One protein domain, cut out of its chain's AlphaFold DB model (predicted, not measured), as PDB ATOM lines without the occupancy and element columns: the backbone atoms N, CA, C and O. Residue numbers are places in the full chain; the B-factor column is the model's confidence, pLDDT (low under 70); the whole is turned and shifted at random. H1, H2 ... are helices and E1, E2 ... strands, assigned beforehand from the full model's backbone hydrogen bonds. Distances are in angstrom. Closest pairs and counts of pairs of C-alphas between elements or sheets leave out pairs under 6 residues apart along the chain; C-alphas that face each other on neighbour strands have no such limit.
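This is residues 67 to 145 of the 350 residues of the protein "Resolvase family protein" of Corynebacterium mustelae (UniProt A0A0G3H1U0). A strongly twisted, curled sheet of four strands is rolled part of the way into a small, incomplete barrel; E2, bending by 80 degrees at residue 85, goes round with the curl, and residues 115 to 116 come back beside E1. The short helix H1 packs on E1 and the beginning of E2, while the long helix H2 runs alongside the sheet, past the beginning of E2 and the end of E3, and its residues 140 to 145 stick out free. The printed part has 79 residues, in the order E1 E2 E3 E4 H1 H2, and is mixed, helices and strands; the sheet runs E1 - E2 - E3 - E4, all antiparallel, a meander in which each strand is the antiparallel neighbour of the one before. It is compact, with a radius of gyration of the C-alphas of 12.0 A, and spans 32 by 27 by 24 A.

E1 is residues 69 to 73, 13.1 A from first to last C-alpha, and begins with C-alpha 69 at (44.068, 39.227, -46.173). E2, residues 79 to 88, measures 19.1 A, and E3, residues 93 to 99, measures 18.0 A. E4 is residues 108 to 110, 6.5 A. H1 is residues 121 to 124, 4.9 A. H2, residues 128 to 145, measures 25.9 A and ends with C-alpha 145 at (17.210, 47.072, -50.069).

The hairpin E1 and E2 has N 72 and O 81 within hydrogen-bond range at 2.9 A. In the hairpin E2 and E3, N 84 and O 96 are 2.8 A apart. In the hairpin E3 and E4, N 95 and O 108 are 2.9 A apart. The edge strands E1 and E4 are apart. Residues 71 to 72 of E1 pair antiparallel with residues 115 to 116. H1 is on the sheet at a height of 7.0 A and only just over E1, with 3 of its 4 C-alphas there; the closest C-alphas of E1 and H1 are those of Thr 71 and Trp 123, 5.7 A. H2 stands at the sheet's level, at a height of 1.2 A on a local plane of just 6 C-alphas; its closest C-alphas to E2 are those of Ile 134 and Ile 80, 6.5 A. H1 and H2 are close but not clearly touching, the C-alphas of Trp 123 and Gln 131 being 7.7 A apart. In H2 every O i to N i+4 pair is within hydrogen-bond range; H1 is too short for such a pair.

The two C-alphas farthest apart are those of Pro 67 and Glu 144, 34.7 A. The printed part has no cut and no long link. The mean pLDDT of the printed part is 82.7, and residue 91 and residues 141 to 145 are under 70.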
ATOM      1  N   PRO A  67      49.586  37.963 -46.978       82.75
ATOM      2  CA  PRO A  67      49.720  39.290 -47.591       82.75
ATOM      3  C   PRO A  67      48.515  39.791 -48.387       82.75
ATOM      4  O   PRO A  67      48.539  40.917 -48.876       82.75
ATOM      5  N   ARG A  68      47.503  38.943 -48.597       87.50
ATOM      6  CA  ARG A  68      46.263  39.270 -49.310       87.50
ATOM      7  C   ARG A  68      45.070  39.446 -48.384       87.50
ATOM      8  O   ARG A  68      44.037  39.898 -48.856       87.50
ATOM      9  N   LEU A  69      45.173  39.082 -47.111       92.38
ATOM     10  CA  LEU A  69      44.068  39.227 -46.173       92.38
ATOM     11  C   LEU A  69      44.198  40.536 -45.407       92.38
ATOM     12  O   LEU A  69      45.293  40.953 -45.036       92.38
ATOM     13  N   ALA A  70      43.065  41.168 -45.149       93.25
ATOM     14  CA  ALA A  70      42.993  42.382 -44.359       93.25
ATOM     15  C   ALA A  70      41.658  42.445 -43.617       93.25
ATOM     16  O   ALA A  70      40.702  41.744 -43.964       93.25
ATOM     17  N   THR A  71      41.603  43.276 -42.585       93.19
ATOM     18  CA  THR A  71      40.362  43.583 -41.880       93.19
ATOM     19  C   THR A  71      39.728  44.817 -42.509       93.19
ATOM     20  O   THR A  71      40.383  45.850 -42.634       93.19
ATOM     21  N   TYR A  72      38.459  44.707 -42.901       92.75
ATOM     22  CA  TYR A  72      37.647  45.846 -43.316       92.75
ATOM     23  C   TYR A  72      36.900  46.398 -42.104       92.75
ATOM     24  O   TYR A  72      36.294  45.627 -41.348       92.75
ATOM     25  N   ILE A  73      36.974  47.712 -41.910       88.25
ATOM     26  CA  ILE A  73      36.381  48.406 -40.766       88.25
ATOM     27  C   ILE A  73      35.204  49.281 -41.193       88.25
ATOM     28  O   ILE A  73      35.175  49.810 -42.302       88.25
ATOM     29  N   GLY A  74      34.226  49.412 -40.302       79.06
ATOM     30  CA  GLY A  74      33.092  50.307 -40.477       79.06
ATOM     31  C   GLY A  74      33.453  51.763 -40.192       79.06
ATOM     32  O   GLY A  74      34.562  52.091 -39.768       79.06
ATOM     33  N   LEU A  75      32.472  52.650 -40.372       74.38
ATOM     34  CA  LEU A  75      32.599  54.084 -40.061       74.38
ATOM     35  C   LEU A  75      32.905  54.356 -38.581       74.38
ATOM     36  O   LEU A  75      33.461  55.394 -38.234       74.38
ATOM     37  N   ASP A  76      32.531  53.422 -37.714       78.00
ATOM     38  CA  ASP A  76      32.794  53.420 -36.279       78.00
ATOM     39  C   ASP A  76      34.212  52.928 -35.924       78.00
ATOM     40  O   ASP A  76      34.592  52.928 -34.753       78.00
ATOM     41  N   GLY A  77      35.001  52.523 -36.925       75.38
ATOM     42  CA  GLY A  77      36.353  51.997 -36.771       75.38
ATOM     43  C   GLY A  77      36.409  50.540 -36.309       75.38
ATOM     44  O   GLY A  77      37.506  50.021 -36.092       75.38
ATOM     45  N   TYR A  78      35.265  49.864 -36.161       85.38
ATOM     46  CA  TYR A  78      35.227  48.470 -35.729       85.38
ATOM     47  C   TYR A  78      35.323  47.509 -36.921       85.38
ATOM     48  O   TYR A  78      34.818  47.812 -38.001       85.38
ATOM     49  N   PRO A  79      35.945  46.326 -36.752       89.31
ATOM     50  CA  PRO A  79      35.965  45.295 -37.785       89.31
ATOM     51  C   PRO A  79      34.551  44.852 -38.179       89.31
ATOM     52  O   PRO A  79      33.761  44.476 -37.315       89.31
ATOM     53  N   ILE A  80      34.258  44.848 -39.480       92.00
ATOM     54  CA  ILE A  80      32.955  44.430 -40.031       92.00
ATOM     55  C   ILE A  80      33.064  43.383 -41.143       92.00
ATOM     56  O   ILE A  80      32.056  42.790 -41.521       92.00
ATOM     57  N   ALA A  81      34.266  43.107 -41.659       92.06
ATOM     58  CA  ALA A  81      34.497  41.933 -42.496       92.06
ATOM     59  C   ALA A  81      35.972  41.521 -42.553       92.06
ATOM     60  O   ALA A  81      36.883  42.332 -42.371       92.06
ATOM     61  N   LEU A  82      36.203  40.255 -42.906       93.44
ATOM     62  CA  LEU A  82      37.467  39.827 -43.494       93.44
ATOM     63  C   LEU A  82      37.415  40.064 -45.001       93.44
ATOM     64  O   LEU A  82      36.459  39.653 -45.659       93.44
ATOM     65  N   ILE A  83      38.465  40.666 -45.550       95.19
ATOM     66  CA  ILE A  83      38.583  40.905 -46.986       95.19
ATOM     67  C   ILE A  83      39.831  40.246 -47.571       95.19
ATOM     68  O   ILE A  83      40.872  40.137 -46.922       95.19
ATOM     69  N   GLU A  84      39.710  39.810 -48.822       93.75
ATOM     70  CA  GLU A  84      40.808  39.345 -49.658       93.75
ATOM     71  C   GLU A  84      41.112  40.422 -50.701       93.75
ATOM     72  O   GLU A  84      40.340  40.654 -51.633       93.75
ATOM     73  N   ILE A  85      42.262  41.068 -50.569       90.31
ATOM     74  CA  ILE A  85      42.734  42.109 -51.471       90.31
ATOM     75  C   ILE A  85      43.289  41.464 -52.741       90.31
ATOM     76  O   ILE A  85      44.306  40.766 -52.733       90.31
ATOM     77  N   LYS A  86      42.624  41.730 -53.869       89.62
ATOM     78  CA  LYS A  86      43.063  41.304 -55.204       89.62
ATOM     79  C   LYS A  86      44.012  42.309 -55.830       89.62
ATOM     80  O   LYS A  86      44.988  41.903 -56.460       89.62
ATOM     81  N   ARG A  87      43.738  43.606 -55.660       77.94
ATOM     82  CA  ARG A  87      44.609  44.704 -56.108       77.94
ATOM     83  C   ARG A  87      44.542  45.856 -55.114       77.94
ATOM     84  O   ARG A  87      43.460  46.182 -54.639       77.94
ATOM     85  N   ALA A  88      45.682  46.479 -54.839       81.50
ATOM     86  CA  ALA A  88      45.780  47.648 -53.975       81.50
ATOM     87  C   ALA A  88      46.328  48.828 -54.779       81.50
ATOM     88  O   ALA A  88      47.445  48.760 -55.294       81.50
ATOM     89  N   TYR A  89      45.537  49.890 -54.899       74.94
ATOM     90  CA  TYR A  89      45.943  51.161 -55.488       74.94
ATOM     91  C   TYR A  89      45.920  52.256 -54.425       74.94
ATOM     92  O   TYR A  89      45.335  52.093 -53.358       74.94
ATOM     93  N   LYS A  90      46.519  53.408 -54.733       70.31
ATOM     94  CA  LYS A  90      46.622  54.533 -53.794       70.31
ATOM     95  C   LYS A  90      45.263  55.062 -53.312       70.31
ATOM     96  O   LYS A  90      45.163  55.535 -52.187       70.31
ATOM     97  N   SER A  91      44.240  55.020 -54.164       65.44
ATOM     98  CA  SER A  91      42.915  55.593 -53.890       65.44
ATOM     99  C   SER A  91      41.805  54.560 -53.713       65.44
ATOM    100  O   SER A  91      40.738  54.914 -53.224       65.44
ATOM    101  N   VAL A  92      42.031  53.306 -54.110       70.75
ATOM    102  CA  VAL A  92      41.006  52.257 -54.100       70.75
ATOM    103  C   VAL A  92      41.650  50.882 -54.013       70.75
ATOM    104  O   VAL A  92      42.646  50.606 -54.686       70.75
ATOM    105  N   TYR A  93      41.078  49.995 -53.211       83.12
ATOM    106  CA  TYR A  93      41.423  48.579 -53.219       83.12
ATOM    107  C   TYR A  93      40.307  47.777 -53.875       83.12
ATOM    108  O   TYR A  93      39.129  48.039 -53.663       83.12
ATOM    109  N   LYS A  94      40.700  46.779 -54.664       81.44
ATOM    110  CA  LYS A  94      39.810  45.790 -55.274       81.44
ATOM    111  C   LYS A  94      39.819  44.551 -54.392       81.44
ATOM    112  O   LYS A  94      40.861  43.887 -54.303       81.44
ATOM    113  N   VAL A  95      38.702  44.242 -53.741       87.88
ATOM    114  CA  VAL A  95      38.638  43.219 -52.688       87.88
ATOM    115  C   VAL A  95      37.483  42.247 -52.888       87.88
ATOM    116  O   VAL A  95      36.503  42.556 -53.553       87.88
ATOM    117  N   ARG A  96      37.598  41.056 -52.307       90.44
ATOM    118  CA  ARG A  96      36.471  40.143 -52.085       90.44
ATOM    119  C   ARG A  96      36.157  40.121 -50.601       90.44
ATOM    120  O   ARG A  96      37.078  40.148 -49.787       90.44
ATOM    121  N   PHE A  97      34.886  40.015 -50.251       91.25
ATOM    122  CA  PHE A  97      34.445  39.917 -48.866       91.25
ATOM    123  C   PHE A  97      34.269  38.459 -48.467       91.25
ATOM    124  O   PHE A  97      33.701  37.670 -49.226       91.25
ATOM    125  N   LEU A  98      34.722  38.095 -47.268       90.81
ATOM    126  CA  LEU A  98      34.346  36.825 -46.667       90.81
ATOM    127  C   LEU A  98      32.916  36.944 -46.139       90.81
ATOM    128  O   LEU A  98      32.614  37.759 -45.263       90.81
ATOM    129  N   ARG A  99      32.047  36.099 -46.671       86.19
ATOM    130  CA  ARG A  99      30.656  35.936 -46.265       86.19
ATOM    131  C   ARG A  99      30.493  34.593 -45.556       86.19
ATOM    132  O   ARG A  99      31.423  33.785 -45.505       86.19
ATOM    133  N   ARG A 100      29.299  34.360 -45.016       81.50
ATOM    134  CA  ARG A 100      28.950  33.124 -44.305       81.50
ATOM    135  C   ARG A 100      29.115  31.872 -45.176       81.50
ATOM    136  O   ARG A 100      29.555  30.839 -44.688       81.50
ATOM    137  N   ASP A 101      28.806  31.985 -46.465       83.44
ATOM    138  CA  ASP A 101      28.924  30.944 -47.494       83.44
ATOM    139  C   ASP A 101      30.311  30.887 -48.165       83.44
ATOM    140  O   ASP A 101      30.548  30.078 -49.061       83.44
ATOM    141  N   GLY A 102      31.253  31.720 -47.712       86.81
ATOM    142  CA  GLY A 102      32.610  31.801 -48.235       86.81
ATOM    143  C   GLY A 102      32.903  33.133 -48.920       86.81
ATOM    144  O   GLY A 102      32.289  34.161 -48.656       86.81
ATOM    145  N   TRP A 103      33.925  33.155 -49.770       86.19
ATOM    146  CA  TRP A 103      34.352  34.386 -50.432       86.19
ATOM    147  C   TRP A 103      33.359  34.826 -51.509       86.19
ATOM    148  O   TRP A 103      33.061  34.056 -52.424       86.19
ATOM    149  N   SER A 104      32.948  36.095 -51.478       81.75
ATOM    150  CA  SER A 104      32.092  36.703 -52.504       81.75
ATOM    151  C   SER A 104      32.646  36.461 -53.910       81.75
ATOM    152  O   SER A 104      33.852  36.530 -54.122       81.75
ATOM    153  N   LEU A 105      31.805  36.176 -54.903       74.94
ATOM    154  CA  LEU A 105      32.273  36.048 -56.294       74.94
ATOM    155  C   LEU A 105      32.631  37.410 -56.907       74.94
ATOM    156  O   LEU A 105      33.540  37.505 -57.727       74.94
ATOM    157  N   GLN A 106      31.934  38.461 -56.479       74.31
ATOM    158  CA  GLN A 106      32.155  39.827 -56.933       74.31
ATOM    159  C   GLN A 106      33.390  40.446 -56.272       74.31
ATOM    160  O   GLN A 106      33.666  40.209 -55.090       74.31
ATOM    161  N   ILE A 107      34.115  41.234 -57.069       75.88
ATOM    162  CA  ILE A 107      35.188  42.116 -56.615       75.88
ATOM    163  C   ILE A 107      34.576  43.498 -56.413       75.88
ATOM    164  O   ILE A 107      33.974  44.041 -57.335       75.88
ATOM    165  N   GLU A 108      34.760  44.042 -55.223       79.88
ATOM    166  CA  GLU A 108      34.193  45.309 -54.785       79.88
ATOM    167  C   GLU A 108      35.311  46.331 -54.541       79.88
ATOM    168  O   GLU A 108      36.466  45.976 -54.265       79.88
ATOM    169  N   ASP A 109      34.960  47.607 -54.669       80.62
ATOM    170  CA  ASP A 109      35.867  48.733 -54.480       80.62
ATOM    171  C   ASP A 109      35.733  49.246 -53.053       80.62
ATOM    172  O   ASP A 109      34.645  49.621 -52.624       80.62
ATOM    173  N   VAL A 110      36.844  49.296 -52.322       76.06
ATOM    174  CA  VAL A 110      36.875  49.839 -50.959       76.06
ATOM    175  C   VAL A 110      37.938  50.918 -50.822       76.06
ATOM    176  O   VAL A 110      38.978  50.896 -51.490       76.06
ATOM    177  N   SER A 111      37.675  51.877 -49.940       82.69
ATOM    178  CA  SER A 111      38.626  52.927 -49.585       82.69
ATOM    179  C   SER A 111      39.819  52.324 -48.830       82.69
ATOM    180  O   SER A 111      39.608  51.585 -47.868       82.69
ATOM    181  N   PRO A 112      41.072  52.678 -49.176       82.44
ATOM    182  CA  PRO A 112      42.253  52.257 -48.419       82.44
ATOM    183  C   PRO A 112      42.209  52.642 -46.933       82.44
ATOM    184  O   PRO A 112      42.858  51.998 -46.119       82.44
ATOM    185  N   LYS A 113      41.453  53.691 -46.569       83.50
ATOM    186  CA  LYS A 113      41.316  54.155 -45.176       83.50
ATOM    187  C   LYS A 113      40.491  53.208 -44.306       83.50
ATOM    188  O   LYS A 113      40.668  53.208 -43.094       83.50
ATOM    189  N   ASP A 114      39.646  52.399 -44.933       89.31
ATOM    190  CA  ASP A 114      38.730  51.480 -44.256       89.31
ATOM    191  C   ASP A 114      39.329  50.064 -44.193       89.31
ATOM    192  O   ASP A 114      38.639  49.082 -43.921       89.31
ATOM    193  N   VAL A 115      40.626  49.935 -44.491       89.94
ATOM    194  CA  VAL A 115      41.327  48.659 -44.583       89.94
ATOM    195  C   VAL A 115      42.549  48.657 -43.681       89.94
ATOM    196  O   VAL A 115      43.451  49.481 -43.811       89.94
ATOM    197  N   ILE A 116      42.613  47.659 -42.804       88.69
ATOM    198  CA  ILE A 116      43.760  47.404 -41.940       88.69
ATOM    199  C   ILE A 116      44.494  46.165 -42.457       88.69
ATOM    200  O   ILE A 116      43.948  45.062 -42.472       88.69
ATOM    201  N   TRP A 117      45.756  46.332 -42.861       88.69
ATOM    202  CA  TRP A 117      46.633  45.256 -43.345       88.69
ATOM    203  C   TRP A 117      47.186  44.380 -42.212       88.69
ATOM    204  O   TRP A 117      48.390  44.290 -41.988       88.69
ATOM    205  N   ASP A 118      46.295  43.718 -41.490       85.31
ATOM    206  CA  ASP A 118      46.610  42.893 -40.326       85.31
ATOM    207  C   ASP A 118      46.422  41.391 -40.589       85.31
ATOM    208  O   ASP A 118      46.227  40.614 -39.655       85.31
ATOM    209  N   SER A 119      46.418  40.957 -41.856       86.38
ATOM    210  CA  SER A 119      46.087  39.573 -42.239       86.38
ATOM    211  C   SER A 119      44.711  39.100 -41.747       86.38
ATOM    212  O   SER A 119      44.461  37.891 -41.592       86.38
ATOM    213  N   GLY A 120      43.802  40.048 -41.494       86.50
ATOM    214  CA  GLY A 120      42.456  39.775 -41.021       86.50
ATOM    215  C   GLY A 120      42.343  39.506 -39.526       86.50
ATOM    216  O   GLY A 120      41.363  38.892 -39.106       86.50
ATOM    217  N   LEU A 121      43.364  39.842 -38.732       87.19
ATOM    218  CA  LEU A 121      43.385  39.546 -37.298       87.19
ATOM    219  C   LEU A 121      42.255  40.255 -36.547       87.19
ATOM    220  O   LEU A 121      41.595  39.616 -35.731       87.19
ATOM    221  N   GLY A 122      41.980  41.520 -36.858       86.06
ATOM    222  CA  GLY A 122      40.885  42.285 -36.271       86.06
ATOM    223  C   GLY A 122      39.541  41.587 -36.454       86.06
ATOM    224  O   GLY A 122      38.815  41.400 -35.481       86.06
ATOM    225  N   TRP A 123      39.248  41.101 -37.666       90.00
ATOM    226  CA  TRP A 123      38.051  40.290 -37.908       90.00
ATOM    227  C   TRP A 123      38.072  38.965 -37.136       90.00
ATOM    228  O   TRP A 123      37.096  38.614 -36.473       90.00
ATOM    229  N   LYS A 124      39.178  38.214 -37.207       88.31
ATOM    230  CA  LYS A 124      39.309  36.887 -36.571       88.31
ATOM    231  C   LYS A 124      39.147  36.949 -35.048       88.31
ATOM    232  O   LYS A 124      38.634  36.000 -34.462       88.31
ATOM    233  N   ASN A 125      39.517  38.068 -34.429       91.06
ATOM    234  CA  ASN A 125      39.467  38.267 -32.982       91.06
ATOM    235  C   ASN A 125      38.087  38.699 -32.447       91.06
ATOM    236  O   ASN A 125      37.900  38.701 -31.233       91.06
ATOM    237  N   LEU A 126      37.108  39.035 -33.302       85.44
ATOM    238  CA  LEU A 126      35.754  39.435 -32.871       85.44
ATOM    239  C   LEU A 126      34.975  38.326 -32.135       85.44
ATOM    240  O   LEU A 126      34.015  38.625 -31.425       85.44
ATOM    241  N   GLY A 127      35.367  37.061 -32.316       84.56
ATOM    242  CA  GLY A 127      34.633  35.892 -31.829       84.56
ATOM    243  C   GLY A 127      33.431  35.529 -32.711       84.56
ATOM    244  O   GLY A 127      32.801  36.385 -33.334       84.56
ATOM    245  N   SER A 128      33.090  34.238 -32.757       84.94
ATOM    246  CA  SER A 128      32.113  33.683 -33.711       84.94
ATOM    247  C   SER A 128      30.716  34.300 -33.599       84.94
ATOM    248  O   SER A 128      30.063  34.518 -34.612       84.94
ATOM    249  N   LYS A 129      30.269  34.636 -32.381       85.94
ATOM    250  CA  LYS A 129      28.945  35.236 -32.158       85.94
ATOM    251  C   LYS A 129      28.821  36.616 -32.811       85.94
ATOM    252  O   LYS A 129      27.836  36.885 -33.485       85.94
ATOM    253  N   ARG A 130      29.839  37.467 -32.653       85.25
ATOM    254  CA  ARG A 130      29.834  38.828 -33.205       85.25
ATOM    255  C   ARG A 130      30.013  38.828 -34.723       85.25
ATOM    256  O   ARG A 130      29.391  39.629 -35.406       85.25
ATOM    257  N   GLN A 131      30.816  37.905 -35.258       87.00
ATOM    258  CA  GLN A 131      30.925  37.692 -36.707       87.00
ATOM    259  C   GLN A 131      29.571  37.306 -37.322       87.00
ATOM    260  O   GLN A 131      29.184  37.859 -38.349       87.00
ATOM    261  N   GLU A 132      28.834  36.407 -36.665       84.69
ATOM    262  CA  GLU A 132      27.503  35.976 -37.102       84.69
ATOM    263  C   GLU A 132      26.474  37.118 -37.044       84.69
ATOM    264  O   GLU A 132      25.721  37.306 -37.996       84.69
ATOM    265  N   GLU A 133      26.475  37.932 -35.981       85.69
ATOM    266  CA  GLU A 133      25.617  39.125 -35.868       85.69
ATOM    267  C   GLU A 133      25.850  40.108 -37.027       85.69
ATOM    268  O   GLU A 133      24.894  40.582 -37.644       85.69
ATOM    269  N   ILE A 134      27.117  40.363 -37.371       84.19
ATOM    270  CA  ILE A 134      27.491  41.256 -38.475       84.19
ATOM    271  C   ILE A 134      27.044  40.679 -39.826       84.19
ATOM    272  O   ILE A 134      26.495  41.404 -40.659       84.19
ATOM    273  N   TRP A 135      27.219  39.373 -40.055       83.56
ATOM    274  CA  TRP A 135      26.730  38.730 -41.279       83.56
ATOM    275  C   TRP A 135      25.211  38.821 -41.416       83.56
ATOM    276  O   TRP A 135      24.727  39.190 -42.487       83.56
ATOM    277  N   GLN A 136      24.462  38.558 -40.343       83.38
ATOM    278  CA  GLN A 136      23.002  38.672 -40.351       83.38
ATOM    279  C   GLN A 136      22.542  40.110 -40.588       83.38
ATOM    280  O   GLN A 136      21.580  40.336 -41.318       83.38
ATOM    281  N   GLN A 137      23.231  41.094 -40.005       80.94
ATOM    282  CA  GLN A 137      22.927  42.504 -40.222       80.94
ATOM    283  C   GLN A 137      23.125  42.901 -41.693       80.94
ATOM    284  O   GLN A 137      22.237  43.517 -42.282       80.94
ATOM    285  N   HIS A 138      24.241  42.509 -42.311       76.44
ATOM    286  CA  HIS A 138      24.488  42.771 -43.734       76.44
ATOM    287  C   HIS A 138      23.489  42.053 -44.652       76.44
ATOM    288  O   HIS A 138      23.082  42.608 -45.674       76.44
ATOM    289  N   GLU A 139      23.083  40.831 -44.306       74.06
ATOM    290  CA  GLU A 139      22.077  40.076 -45.057       74.06
ATOM    291  C   GLU A 139      20.689  40.729 -44.963       74.06
ATOM    292  O   GLU A 139      20.014  40.875 -45.982       74.06
ATOM    293  N   ARG A 140      20.298  41.215 -43.776       72.69
ATOM    294  CA  ARG A 140      19.058  41.983 -43.578       72.69
ATOM    295  C   ARG A 140      19.050  43.274 -44.381       72.69
ATOM    296  O   ARG A 140      18.109  43.472 -45.135       72.69
ATOM    297  N   MET A 141      20.107  44.088 -44.305       67.25
ATOM    298  CA  MET A 141      20.183  45.334 -45.082       67.25
ATOM    299  C   MET A 141      20.073  45.076 -46.588       67.25
ATOM    300  O   MET A 141      19.420  45.833 -47.302       67.25
ATOM    301  N   ARG A 142      20.678  43.988 -47.082       62.56
ATOM    302  CA  ARG A 142      20.579  43.605 -48.494       62.56
ATOM    303  C   ARG A 142      19.165  43.169 -48.876       62.56
ATOM    304  O   ARG A 142      18.683  43.538 -49.943       62.56
ATOM    305  N   ASN A 143      18.513  42.383 -48.025       58.25
ATOM    306  CA  ASN A 143      17.147  41.921 -48.264       58.25
ATOM    307  C   ASN A 143      16.132  43.071 -48.146       58.25
ATOM    308  O   ASN A 143      15.193  43.124 -48.933       58.25
ATOM    309  N   GLU A 144      16.344  44.019 -47.233       52.22
ATOM    310  CA  GLU A 144      15.546  45.245 -47.099       52.22
ATOM    311  C   GLU A 144      15.723  46.166 -48.315       52.22
ATOM    312  O   GLU A 144      14.729  46.589 -48.898       52.22
ATOM    313  N   GLN A 145      16.957  46.373 -48.798       54.09
ATOM    314  CA  GLN A 145      17.210  47.072 -50.069       54.09
ATOM    315  C   GLN A 145      16.531  46.392 -51.272       54.09
ATOM    316  O   GLN A 145      16.153  47.068 -52.226       54.09
TER     317      GLN A 145